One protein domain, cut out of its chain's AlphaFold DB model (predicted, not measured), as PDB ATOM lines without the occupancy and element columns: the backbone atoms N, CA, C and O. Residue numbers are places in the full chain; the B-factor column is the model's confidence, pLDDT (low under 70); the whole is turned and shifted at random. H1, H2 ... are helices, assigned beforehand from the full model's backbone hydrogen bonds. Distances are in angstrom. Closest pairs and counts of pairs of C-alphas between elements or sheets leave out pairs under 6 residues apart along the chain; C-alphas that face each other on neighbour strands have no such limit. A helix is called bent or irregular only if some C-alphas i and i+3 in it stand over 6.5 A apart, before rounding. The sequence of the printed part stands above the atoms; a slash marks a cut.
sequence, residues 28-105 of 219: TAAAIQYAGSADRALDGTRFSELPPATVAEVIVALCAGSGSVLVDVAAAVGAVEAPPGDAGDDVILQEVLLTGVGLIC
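This is residues 28 to 105 of the 219 residues of an uncharacterized protein of Actinobacteria bacterium (UniProt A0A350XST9). Two helices, H2 and H4, make the middle of this model and meet at a steep angle, with H1 on one side of them and H3 on the other. H1 and the long H4 run side by side in opposite ways, while H2 is set steeply to both and meets H4 along residues 97 to 104; H3 crosses H4 at residues 90 to 98. You are looking at 78 printed residues with four named helices, H1, H2, H3 and H4 in that order along the chain, and no named strand, which is the class all helix. The whole is compact, with a radius of gyration of the C-alphas of 11.3 A and spans of 29 by 24 by 17 A along its three main axes.

Find C-alpha 28 at (28.360, -46.771, -42.933), where H1 begins; from there the helix runs through residues 28 to 42, 19.9 A from first to last C-alpha. H1 is irregular, but only just: C-alphas 37 and 40 are 7.0 A apart, and its line is a rough one. Go on past residues 43 to 51 to C-alpha 52 at (26.811, -51.677, -32.762), where H2 begins; it takes residues 52 to 62, with 15.3 A from first to last C-alpha. After residues 63 to 68 you come to H3, residues 69 to 79, 14.9 A long by the same measure. Residues 80 to 86 then lead to H4, residues 87 to 104, the longest helix with 18 residues and 26.1 A from first to last C-alpha. Look for its end at C-alpha 104, (24.547, -39.181, -40.122), one residue before the printed part ends at Cys 105.

Begin with H2 and H4, the two hubs, each of which touches the three other helices. They touch each other through residues 97 to 104 of H4 alone; look at the C-alphas of Ile 59 and Val 101, the closest of the two, 5.8 A apart. H2 and H4 run the same way at a steep tilt of 69 degrees, only just short of about perpendicular. Now look at Ala 31 in H1: its C-alpha is 4.7 A from that of Ala 56, the closest pair of H1 and H2. These two helices touch at a steep tilt of 62 degrees, opposite ways. The same Ala 31 is 6.4 A, C-alpha to C-alpha, from Ile 104, the closest pair of H1 and H4, which touch at a shallow tilt of 28 degrees, opposite ways. Turn to H3, which touches H4 through residues 90 to 98 of H4 alone. The closest C-alphas there are those of Val 73 and Gln 94, 6.3 A apart, and the tilt is steep, 51 degrees, opposite ways. H3 also touches H2, with 4 pairs of C-alphas within 8 A; the closest are those of Leu 62 and Asp 72, 6.6 A apart, and the tilt is steep, 46 degrees, opposite ways. H1 and H3 are apart. The helix packing is mostly crossed: 1 of the 5 touching pairs is at a shallow tilt. In H2 and H3 every O i to N i+4 pair is within hydrogen-bond range; in H1 it is 8 of 11 and in H4 13 of 14.

Take Gly 44 and Ser 66, whose C-alphas are the two farthest apart in the domain, at 32.3 A. The C-alphas of the first and last printed residues, Thr 28 and Cys 105, are 11.1 A apart. The printed part has no cut, and its three links, H1 to H2, H2 to H3 and H3 to H4, are short but not tight. Read the B-factor column for the model's confidence: the mean pLDDT of the printed part is 89.3, and no printed residue is under 70.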
ATOM      1  N   THR A  28      28.194 -45.556 -43.757       88.50
ATOM      2  CA  THR A  28      28.360 -46.771 -42.933       88.50
ATOM      3  C   THR A  28      29.444 -46.619 -41.865       88.50
ATOM      4  O   THR A  28      29.232 -46.981 -40.711       88.50
ATOM      5  N   ALA A  29      30.603 -46.049 -42.212       89.81
ATOM      6  CA  ALA A  29      31.708 -45.899 -41.263       89.81
ATOM      7  C   ALA A  29      31.361 -44.945 -40.106       89.81
ATOM      8  O   ALA A  29      31.641 -45.249 -38.946       89.81
ATOM      9  N   ALA A  30      30.713 -43.820 -40.417       90.38
ATOM     10  CA  ALA A  30      30.284 -42.845 -39.422       90.38
ATOM     11  C   ALA A  30      29.150 -43.402 -38.543       90.38
ATOM     12  O   ALA A  30      29.179 -43.226 -37.325       90.38
ATOM     13  N   ALA A  31      28.209 -44.150 -39.127       92.62
ATOM     14  CA  ALA A  31      27.140 -44.817 -38.386       92.62
ATOM     15  C   ALA A  31      27.686 -45.865 -37.398       92.62
ATOM     16  O   ALA A  31      27.241 -45.908 -36.256       92.62
ATOM     17  N   ILE A  32      28.693 -46.657 -37.792       92.62
ATOM     18  CA  ILE A  32      29.368 -47.615 -36.894       92.62
ATOM     19  C   ILE A  32      30.068 -46.889 -35.745       92.62
ATOM     20  O   ILE A  32      29.971 -47.320 -34.597       92.62
ATOM     21  N   GLN A  33      30.764 -45.785 -36.032       92.31
ATOM     22  CA  GLN A  33      31.439 -44.999 -35.001       92.31
ATOM     23  C   GLN A  33      30.438 -44.423 -33.991       92.31
ATOM     24  O   GLN A  33      30.666 -44.514 -32.784       92.31
ATOM     25  N   TYR A  34      29.327 -43.868 -34.479       95.00
ATOM     26  CA  TYR A  34      28.245 -43.388 -33.630       95.00
ATOM     27  C   TYR A  34      27.653 -44.524 -32.789       95.00
ATOM     28  O   TYR A  34      27.625 -44.416 -31.565       95.00
ATOM     29  N   ALA A  35      27.260 -45.635 -33.416       93.00
ATOM     30  CA  ALA A  35      26.657 -46.769 -32.725       93.00
ATOM     31  C   ALA A  35      27.583 -47.339 -31.640       93.00
ATOM     32  O   ALA A  35      27.134 -47.616 -30.535       93.00
ATOM     33  N   GLY A  36      28.892 -47.425 -31.905       91.25
ATOM     34  CA  GLY A  36      29.874 -47.845 -30.902       91.25
ATOM     35  C   GLY A  36      30.010 -46.870 -29.727       91.25
ATOM     36  O   GLY A  36      30.342 -47.286 -28.621       91.25
ATOM     37  N   SER A  37      29.744 -45.577 -29.933       91.69
ATOM     38  CA  SER A  37      29.696 -44.593 -28.842       91.69
ATOM     39  C   SER A  37      28.374 -44.618 -28.066       91.69
ATOM     40  O   SER A  37      28.373 -44.346 -26.866       91.69
ATOM     41  N   ALA A  38      27.275 -44.969 -28.741       89.19
ATOM     42  CA  ALA A  38      25.926 -45.036 -28.187       89.19
ATOM     43  C   ALA A  38      25.615 -46.375 -27.494       89.19
ATOM     44  O   ALA A  38      24.641 -46.449 -26.757       89.19
ATOM     45  N   ASP A  39      26.456 -47.397 -27.673       90.38
ATOM     46  CA  ASP A  39      26.356 -48.730 -27.055       90.38
ATOM     47  C   ASP A  39      26.048 -48.667 -25.548       90.38
ATOM     48  O   ASP A  39      25.102 -49.284 -25.065       90.38
ATOM     49  N   ARG A  40      26.737 -47.775 -24.822       89.31
ATOM     50  CA  ARG A  40      26.520 -47.572 -23.378       89.31
ATOM     51  C   ARG A  40      25.126 -47.072 -23.003       89.31
ATOM     52  O   ARG A  40      24.742 -47.195 -21.848       89.31
ATOM     53  N   ALA A  41      24.400 -46.443 -23.925       90.44
ATOM     54  CA  ALA A  41      23.024 -46.022 -23.675       90.44
ATOM     55  C   ALA A  41      22.062 -47.219 -23.682       90.44
ATOM     56  O   ALA A  41      21.028 -47.160 -23.028       90.44
ATOM     57  N   LEU A  42      22.412 -48.305 -24.381       91.81
ATOM     58  CA  LEU A  42      21.623 -49.537 -24.439       91.81
ATOM     59  C   LEU A  42      21.979 -50.520 -23.312       91.81
ATOM     60  O   LEU A  42      21.241 -51.486 -23.095       91.81
ATOM     61  N   ASP A  43      23.064 -50.274 -22.572       91.75
ATOM     62  CA  ASP A  43      23.451 -51.072 -21.409       91.75
ATOM     63  C   ASP A  43      22.314 -51.135 -20.379       91.75
ATOM     64  O   ASP A  43      21.787 -50.121 -19.922       91.75
ATOM     65  N   GLY A  44      21.945 -52.352 -19.974       87.56
ATOM     66  CA  GLY A  44      20.878 -52.578 -18.996       87.56
ATOM     67  C   GLY A  44      19.455 -52.511 -19.558       87.56
ATOM     68  O   GLY A  44      18.520 -52.751 -18.800       87.56
ATOM     69  N   THR A  45      19.292 -52.249 -20.857       92.62
ATOM     70  CA  THR A  45      18.007 -52.370 -21.567       92.62
ATOM     71  C   THR A  45      17.844 -53.769 -22.167       92.62
ATOM     72  O   THR A  45      18.813 -54.522 -22.304       92.62
ATOM     73  N   ARG A  46      16.641 -54.113 -22.645       92.69
ATOM     74  CA  ARG A  46      16.414 -55.335 -23.444       92.69
ATOM     75  C   ARG A  46      17.217 -55.410 -24.753       92.69
ATOM     76  O   ARG A  46      17.245 -56.467 -25.381       92.69
ATOM     77  N   PHE A  47      17.855 -54.314 -25.162       93.62
ATOM     78  CA  PHE A  47      18.646 -54.192 -26.385       93.62
ATOM     79  C   PHE A  47      20.161 -54.254 -26.151       93.62
ATOM     80  O   PHE A  47      20.913 -54.078 -27.105       93.62
ATOM     81  N   SER A  48      20.630 -54.536 -24.928       92.50
ATOM     82  CA  SER A  48      22.065 -54.534 -24.583       92.50
ATOM     83  C   SER A  48      22.920 -55.527 -25.381       92.50
ATOM     84  O   SER A  48      24.135 -55.399 -25.436       92.50
ATOM     85  N   GLU A  49      22.303 -56.545 -25.984       91.62
ATOM     86  CA  GLU A  49      22.985 -57.541 -26.820       91.62
ATOM     87  C   GLU A  49      22.988 -57.168 -28.317       91.62
ATOM     88  O   GLU A  49      23.478 -57.945 -29.141       91.62
ATOM     89  N   LEU A  50      22.422 -56.013 -28.703       90.81
ATOM     90  CA  LEU A  50      22.467 -55.546 -30.086       90.81
ATOM     91  C   LEU A  50      23.895 -55.151 -30.464       90.81
ATOM     92  O   LEU A  50      24.458 -54.236 -29.866       90.81
ATOM     93  N   PRO A  51      24.482 -55.754 -31.510       91.88
ATOM     94  CA  PRO A  51      25.783 -55.318 -31.983       91.88
ATOM     95  C   PRO A  51      25.716 -53.865 -32.479       91.88
ATOM     96  O   PRO A  51      24.802 -53.530 -33.241       91.88
ATOM     97  N   PRO A  52      26.730 -53.025 -32.198       90.25
ATOM     98  CA  PRO A  52      26.811 -51.677 -32.762       90.25
ATOM     99  C   PRO A  52      26.708 -51.648 -34.294       90.25
ATOM    100  O   PRO A  52      26.144 -50.724 -34.873       90.25
ATOM    101  N   ALA A  53      27.198 -52.693 -34.969       90.44
ATOM    102  CA  ALA A  53      27.049 -52.846 -36.414       90.44
ATOM    103  C   ALA A  53      25.574 -52.941 -36.852       90.44
ATOM    104  O   ALA A  53      25.205 -52.343 -37.855       90.44
ATOM    105  N   THR A  54      24.720 -53.620 -36.082       92.50
ATOM    106  CA  THR A  54      23.283 -53.730 -36.367       92.50
ATOM    107  C   THR A  54      22.579 -52.388 -36.181       92.50
ATOM    108  O   THR A  54      21.792 -51.990 -37.033       92.50
ATOM    109  N   VAL A  55      22.904 -51.641 -35.122       92.94
ATOM    110  CA  VAL A  55      22.373 -50.279 -34.920       92.94
ATOM    111  C   VAL A  55      22.802 -49.356 -36.068       92.94
ATOM    112  O   VAL A  55      21.988 -48.603 -36.601       92.94
ATOM    113  N   ALA A  56      24.058 -49.454 -36.509       92.75
ATOM    114  CA  ALA A  56      24.567 -48.691 -37.646       92.75
ATOM    115  C   ALA A  56      23.861 -49.039 -38.967       92.75
ATOM    116  O   ALA A  56      23.526 -48.135 -39.731       92.75
ATOM    117  N   GLU A  57      23.603 -50.323 -39.233       93.06
ATOM    118  CA  GLU A  57      22.837 -50.771 -40.402       93.06
ATOM    119  C   GLU A  57      21.414 -50.202 -40.397       93.06
ATOM    120  O   GLU A  57      20.948 -49.712 -41.426       93.06
ATOM    121  N   VAL A  58      20.748 -50.196 -39.236       93.75
ATOM    122  CA  VAL A  58      19.417 -49.591 -39.083       93.75
ATOM    123  C   VAL A  58      19.468 -48.089 -39.365       93.75
ATOM    124  O   VAL A  58      18.650 -47.599 -40.137       93.75
ATOM    125  N   ILE A  59      20.449 -47.356 -38.824       93.88
ATOM    126  CA  ILE A  59      20.615 -45.917 -39.098       93.88
ATOM    127  C   ILE A  59      20.801 -45.663 -40.599       93.88
ATOM    128  O   ILE A  59      20.118 -44.813 -41.165       93.88
ATOM    129  N   VAL A  60      21.675 -46.419 -41.274       92.50
ATOM    130  CA  VAL A  60      21.900 -46.270 -42.722       92.50
ATOM    131  C   VAL A  60      20.625 -46.570 -43.520       92.50
ATOM    132  O   VAL A  60      20.315 -45.842 -44.464       92.50
ATOM    133  N   ALA A  61      19.858 -47.591 -43.130       90.19
ATOM    134  CA  ALA A  61      18.581 -47.908 -43.762       90.19
ATOM    135  C   ALA A  61      17.541 -46.788 -43.566       90.19
ATOM    136  O   ALA A  61      16.894 -46.382 -44.532       90.19
ATOM    137  N   LEU A  62      17.427 -46.229 -42.356       91.00
ATOM    138  CA  LEU A  62      16.557 -45.082 -42.052       91.00
ATOM    139  C   LEU A  62      16.939 -43.844 -42.879       91.00
ATOM    140  O   LEU A  62      16.072 -43.130 -43.388       91.00
ATOM    141  N   CYS A  63      18.239 -43.634 -43.088       89.44
ATOM    142  CA  CYS A  63      18.772 -42.565 -43.927       89.44
ATOM    143  C   CYS A  63      18.492 -42.738 -45.434       89.44
ATOM    144  O   CYS A  63      18.710 -41.800 -46.203       89.44
ATOM    145  N   ALA A  64      18.062 -43.919 -45.885       87.25
ATOM    146  CA  ALA A  64      17.615 -44.164 -47.259       87.25
ATOM    147  C   ALA A  64      16.085 -44.067 -47.417       87.25
ATOM    148  O   ALA A  64      15.580 -44.122 -48.540       87.25
ATOM    149  N   GLY A  65      15.348 -43.939 -46.309       82.12
ATOM    150  CA  GLY A  65      13.896 -43.789 -46.315       82.12
ATOM    151  C   GLY A  65      13.432 -42.451 -46.901       82.12
ATOM    152  O   GLY A  65      14.198 -41.495 -47.019       82.12
ATOM    153  N   SER A  66      12.144 -42.376 -47.239       72.19
ATOM    154  CA  SER A  66      11.484 -41.162 -47.745       72.19
ATOM    155  C   SER A  66      10.236 -40.741 -46.950       72.19
ATOM    156  O   SER A  66       9.707 -39.663 -47.201       72.19
ATOM    157  N   GLY A  67       9.779 -41.551 -45.982       70.75
ATOM    158  CA  GLY A  67       8.637 -41.273 -45.095       70.75
ATOM    159  C   GLY A  67       8.946 -40.336 -43.919       70.75
ATOM    160  O   GLY A  67       9.873 -39.534 -43.996       70.75
ATOM    161  N   SER A  68       8.206 -40.447 -42.817       80.00
ATOM    162  CA  SER A  68       8.538 -39.728 -41.578       80.00
ATOM    163  C   SER A  68       9.607 -40.480 -40.792       80.00
ATOM    164  O   SER A  68       9.474 -41.685 -40.581       80.00
ATOM    165  N   VAL A  69      10.644 -39.780 -40.321       86.00
ATOM    166  CA  VAL A  69      11.730 -40.401 -39.546       86.00
ATOM    167  C   VAL A  69      11.196 -40.990 -38.253       86.00
ATOM    168  O   VAL A  69      11.578 -42.097 -37.895       86.00
ATOM    169  N   LEU A  70      10.285 -40.294 -37.571       83.50
ATOM    170  CA  LEU A  70       9.685 -40.793 -36.332       83.50
ATOM    171  C   LEU A  70       8.909 -42.098 -36.553       83.50
ATOM    172  O   LEU A  70       9.021 -43.029 -35.755       83.50
ATOM    173  N   VAL A  71       8.156 -42.188 -37.653       83.62
ATOM    174  CA  VAL A  71       7.405 -43.402 -38.017       83.62
ATOM    175  C   VAL A  71       8.357 -44.533 -38.396       83.62
ATOM    176  O   VAL A  71       8.198 -45.653 -37.910       83.62
ATOM    177  N   ASP A  72       9.362 -44.236 -39.220       88.62
ATOM    178  CA  ASP A  72      10.353 -45.211 -39.670       88.62
ATOM    179  C   ASP A  72      11.182 -45.743 -38.483       88.62
ATOM    180  O   ASP A  72      11.420 -46.945 -38.386       88.62
ATOM    181  N   VAL A  73      11.560 -44.879 -37.532       89.19
ATOM    182  CA  VAL A  73      12.264 -45.257 -36.296       89.19
ATOM    183  C   VAL A  73      11.382 -46.125 -35.403       89.19
ATOM    184  O   VAL A  73      11.836 -47.171 -34.942       89.19
ATOM    185  N   ALA A  74      10.121 -45.748 -35.174       87.31
ATOM    186  CA  ALA A  74       9.204 -46.557 -34.372       87.31
ATOM    187  C   ALA A  74       8.994 -47.952 -34.988       87.31
ATOM    188  O   ALA A  74       9.011 -48.960 -34.278       87.31
ATOM    189  N   ALA A  75       8.856 -48.022 -36.316       87.19
ATOM    190  CA  ALA A  75       8.770 -49.281 -37.046       87.19
ATOM    191  C   ALA A  75      10.065 -50.101 -36.930       87.19
ATOM    192  O   ALA A  75       9.998 -51.311 -36.714       87.19
ATOM    193  N   ALA A  76      11.232 -49.455 -37.019       91.25
ATOM    194  CA  ALA A  76      12.523 -50.111 -36.854       91.25
ATOM    195  C   ALA A  76      12.672 -50.718 -35.453       91.25
ATOM    196  O   ALA A  76      13.008 -51.893 -35.351       91.25
ATOM    197  N   VAL A  77      12.342 -49.976 -34.389       91.12
ATOM    198  CA  VAL A  77      12.363 -50.492 -33.007       91.12
ATOM    199  C   VAL A  77      11.416 -51.678 -32.837       91.12
ATOM    200  O   VAL A  77      11.806 -52.694 -32.264       91.12
ATOM    201  N   GLY A  78      10.203 -51.600 -33.393       86.94
ATOM    202  CA  GLY A  78       9.246 -52.710 -33.363       86.94
ATOM    203  C   GLY A  78       9.697 -53.952 -34.146       86.94
ATOM    204  O   GLY A  78       9.241 -55.056 -33.850       86.94
ATOM    205  N   ALA A  79      10.588 -53.787 -35.126       89.12
ATOM    206  CA  ALA A  79      11.154 -54.873 -35.922       89.12
ATOM    207  C   ALA A  79      12.421 -55.490 -35.305       89.12
ATOM    208  O   ALA A  79      12.858 -56.550 -35.757       89.12
ATOM    209  N   VAL A  80      13.017 -54.859 -34.285       88.81
ATOM    210  CA  VAL A  80      14.169 -55.426 -33.585       88.81
ATOM    211  C   VAL A  80      13.731 -56.633 -32.760       88.81
ATOM    212  O   VAL A  80      12.964 -56.526 -31.801       88.81
ATOM    213  N   GLU A  81      14.276 -57.797 -33.102       85.25
ATOM    214  CA  GLU A  81      14.126 -59.001 -32.293       85.25
ATOM    215  C   GLU A  81      14.908 -58.851 -30.980       85.25
ATOM    216  O   GLU A  81      16.131 -58.979 -30.942       85.25
ATOM    217  N   ALA A  82      14.194 -58.598 -29.885       85.88
ATOM    218  CA  ALA A  82      14.747 -58.526 -28.536       85.88
ATOM    219  C   ALA A  82      13.793 -59.185 -27.523       85.88
ATOM    220  O   ALA A  82      12.588 -59.284 -27.786       85.88
ATOM    221  N   PRO A  83      14.295 -59.650 -26.361       85.75
ATOM    222  CA  PRO A  83      13.442 -60.122 -25.276       85.75
ATOM    223  C   PRO A  83      12.387 -59.075 -24.872       85.75
ATOM    224  O   PRO A  83      12.570 -57.881 -25.134       85.75
ATOM    225  N   PRO A  84      11.290 -59.491 -24.212       86.69
ATOM    226  CA  PRO A  84      10.380 -58.549 -23.574       86.69
ATOM    227  C   PRO A  84      11.146 -57.700 -22.556       86.69
ATOM    228  O   PRO A  84      11.960 -58.236 -21.804       86.69
ATOM    229  N   GLY A  85      10.864 -56.404 -22.517       84.44
ATOM    230  CA  GLY A  85      11.453 -55.471 -21.563       84.44
ATOM    231  C   GLY A  85      10.485 -54.348 -21.236       84.44
ATOM    232  O   GLY A  85       9.304 -54.410 -21.598       84.44
ATOM    233  N   ASP A  86      10.986 -53.342 -20.535       85.38
ATOM    234  CA  ASP A  86      10.172 -52.211 -20.115       85.38
ATOM    235  C   ASP A  86       9.923 -51.261 -21.291       85.38
ATOM    236  O   ASP A  86      10.759 -51.103 -22.176       85.38
ATOM    237  N   ALA A  87       8.781 -50.567 -21.286       78.69
ATOM    238  CA  ALA A  87       8.462 -49.590 -22.332       78.69
ATOM    239  C   ALA A  87       9.503 -48.453 -22.433       78.69
ATOM    240  O   ALA A  87       9.625 -47.824 -23.480       78.69
ATOM    241  N   GLY A  88      10.259 -48.197 -21.356       83.31
ATOM    242  CA  GLY A  88      11.370 -47.244 -21.352       83.31
ATOM    243  C   GLY A  88      12.559 -47.677 -22.213       83.31
ATOM    244  O   GLY A  88      13.233 -46.815 -22.765       83.31
ATOM    245  N   ASP A  89      12.775 -48.981 -22.404       90.50
ATOM    246  CA  ASP A  89      13.865 -49.495 -23.244       90.50
ATOM    247  C   ASP A  89      13.663 -49.099 -24.712       90.50
ATOM    248  O   ASP A  89      14.608 -48.721 -25.404       90.50
ATOM    249  N   ASP A  90      12.414 -49.151 -25.185       89.56
ATOM    250  CA  ASP A  90      12.046 -48.779 -26.554       89.56
ATOM    251  C   ASP A  90      12.275 -47.291 -26.796       89.56
ATOM    252  O   ASP A  90      12.754 -46.916 -27.861       89.56
ATOM    253  N   VAL A  91      11.985 -46.451 -25.799       88.06
ATOM    254  CA  VAL A  91      12.252 -45.008 -25.862       88.06
ATOM    255  C   VAL A  91      13.752 -44.751 -25.981       88.06
ATOM    256  O   VAL A  91      14.163 -43.978 -26.841       88.06
ATOM    257  N   ILE A  92      14.577 -45.448 -25.197       91.19
ATOM    258  CA  ILE A  92      16.036 -45.305 -25.259       91.19
ATOM    259  C   ILE A  92      16.563 -45.698 -26.648       91.19
ATOM    260  O   ILE A  92      17.363 -44.967 -27.235       91.19
ATOM    261  N   LEU A  93      16.093 -46.810 -27.227       93.06
ATOM    262  CA  LEU A  93      16.504 -47.190 -28.582       93.06
ATOM    263  C   LEU A  93      15.996 -46.196 -29.640       93.06
ATOM    264  O   LEU A  93      16.732 -45.877 -30.573       93.06
ATOM    265  N   GLN A  94      14.776 -45.667 -29.498       91.50
ATOM    266  CA  GLN A  94      14.265 -44.609 -30.378       91.50
ATOM    267  C   GLN A  94      15.144 -43.354 -30.320       91.50
ATOM    268  O   GLN A  94      15.487 -42.811 -31.368       91.50
ATOM    269  N   GLU A  95      15.558 -42.916 -29.128       90.38
ATOM    270  CA  GLU A  95      16.452 -41.765 -28.944       90.38
ATOM    271  C   GLU A  95      17.821 -41.988 -29.600       90.38
ATOM    272  O   GLU A  95      18.329 -41.096 -30.287       90.38
ATOM    273  N   VAL A  96      18.399 -43.185 -29.444       94.75
ATOM    274  CA  VAL A  96      19.658 -43.571 -30.102       94.75
ATOM    275  C   VAL A  96      19.508 -43.537 -31.625       94.75
ATOM    276  O   VAL A  96      20.334 -42.948 -32.321       94.75
ATOM    277  N   LEU A  97      18.442 -44.117 -32.176       94.31
ATOM    278  CA  LEU A  97      18.232 -44.128 -33.624       94.31
ATOM    279  C   LEU A  97      17.967 -42.723 -34.179       94.31
ATOM    280  O   LEU A  97      18.557 -42.361 -35.196       94.31
ATOM    281  N   LEU A  98      17.157 -41.901 -33.505       90.50
ATOM    282  CA  LEU A  98      16.884 -40.520 -33.920       90.50
ATOM    283  C   LEU A  98      18.137 -39.647 -33.883       90.50
ATOM    284  O   LEU A  98      18.412 -38.917 -34.836       90.50
ATOM    285  N   THR A  99      18.924 -39.757 -32.814       91.25
ATOM    286  CA  THR A  99      20.194 -39.035 -32.684       91.25
ATOM    287  C   THR A  99      21.179 -39.486 -33.764       91.25
ATOM    288  O   THR A  99      21.822 -38.653 -34.402       91.25
ATOM    289  N   GLY A 100      21.262 -40.794 -34.023       93.44
ATOM    290  CA  GLY A 100      22.079 -41.355 -35.093       93.44
ATOM    291  C   GLY A 100      21.687 -40.829 -36.474       93.44
ATOM    292  O   GLY A 100      22.546 -40.349 -37.209       93.44
ATOM    293  N   VAL A 101      20.396 -40.842 -36.812       91.94
ATOM    294  CA  VAL A 101      19.876 -40.283 -38.074       91.94
ATOM    295  C   VAL A 101      20.195 -38.788 -38.176       91.94
ATOM    296  O   VAL A 101      20.701 -38.348 -39.205       91.94
ATOM    297  N   GLY A 102      19.997 -38.015 -37.106       87.50
ATOM    298  CA  GLY A 102      20.304 -36.581 -37.092       87.50
ATOM    299  C   GLY A 102      21.782 -36.250 -37.313       87.50
ATOM    300  O   GLY A 102      22.092 -35.243 -37.944       87.50
ATOM    301  N   LEU A 103      22.700 -37.098 -36.844       90.25
ATOM    302  CA  LEU A 103      24.141 -36.906 -37.038       90.25
ATOM    303  C   LEU A 103      24.640 -37.402 -38.403       90.25
ATOM    304  O   LEU A 103      25.586 -36.837 -38.949       90.25
ATOM    305  N   ILE A 104      24.046 -38.474 -38.933       93.19
ATOM    306  CA  ILE A 104      24.547 -39.181 -40.122       93.19
ATOM    307  C   ILE A 104      23.861 -38.728 -41.416       93.19
ATOM    308  O   ILE A 104      24.494 -38.721 -42.472       93.19
ATOM    309  N   CYS A 105      22.587 -38.353 -41.343       89.88
ATOM    310  CA  CYS A 105      21.784 -37.869 -42.463       89.88
ATOM    311  C   CYS A 105      20.858 -36.725 -42.003       89.88
ATOM    312  O   CYS A 105      19.632 -36.879 -41.967       89.88
TER     313      CYS A 105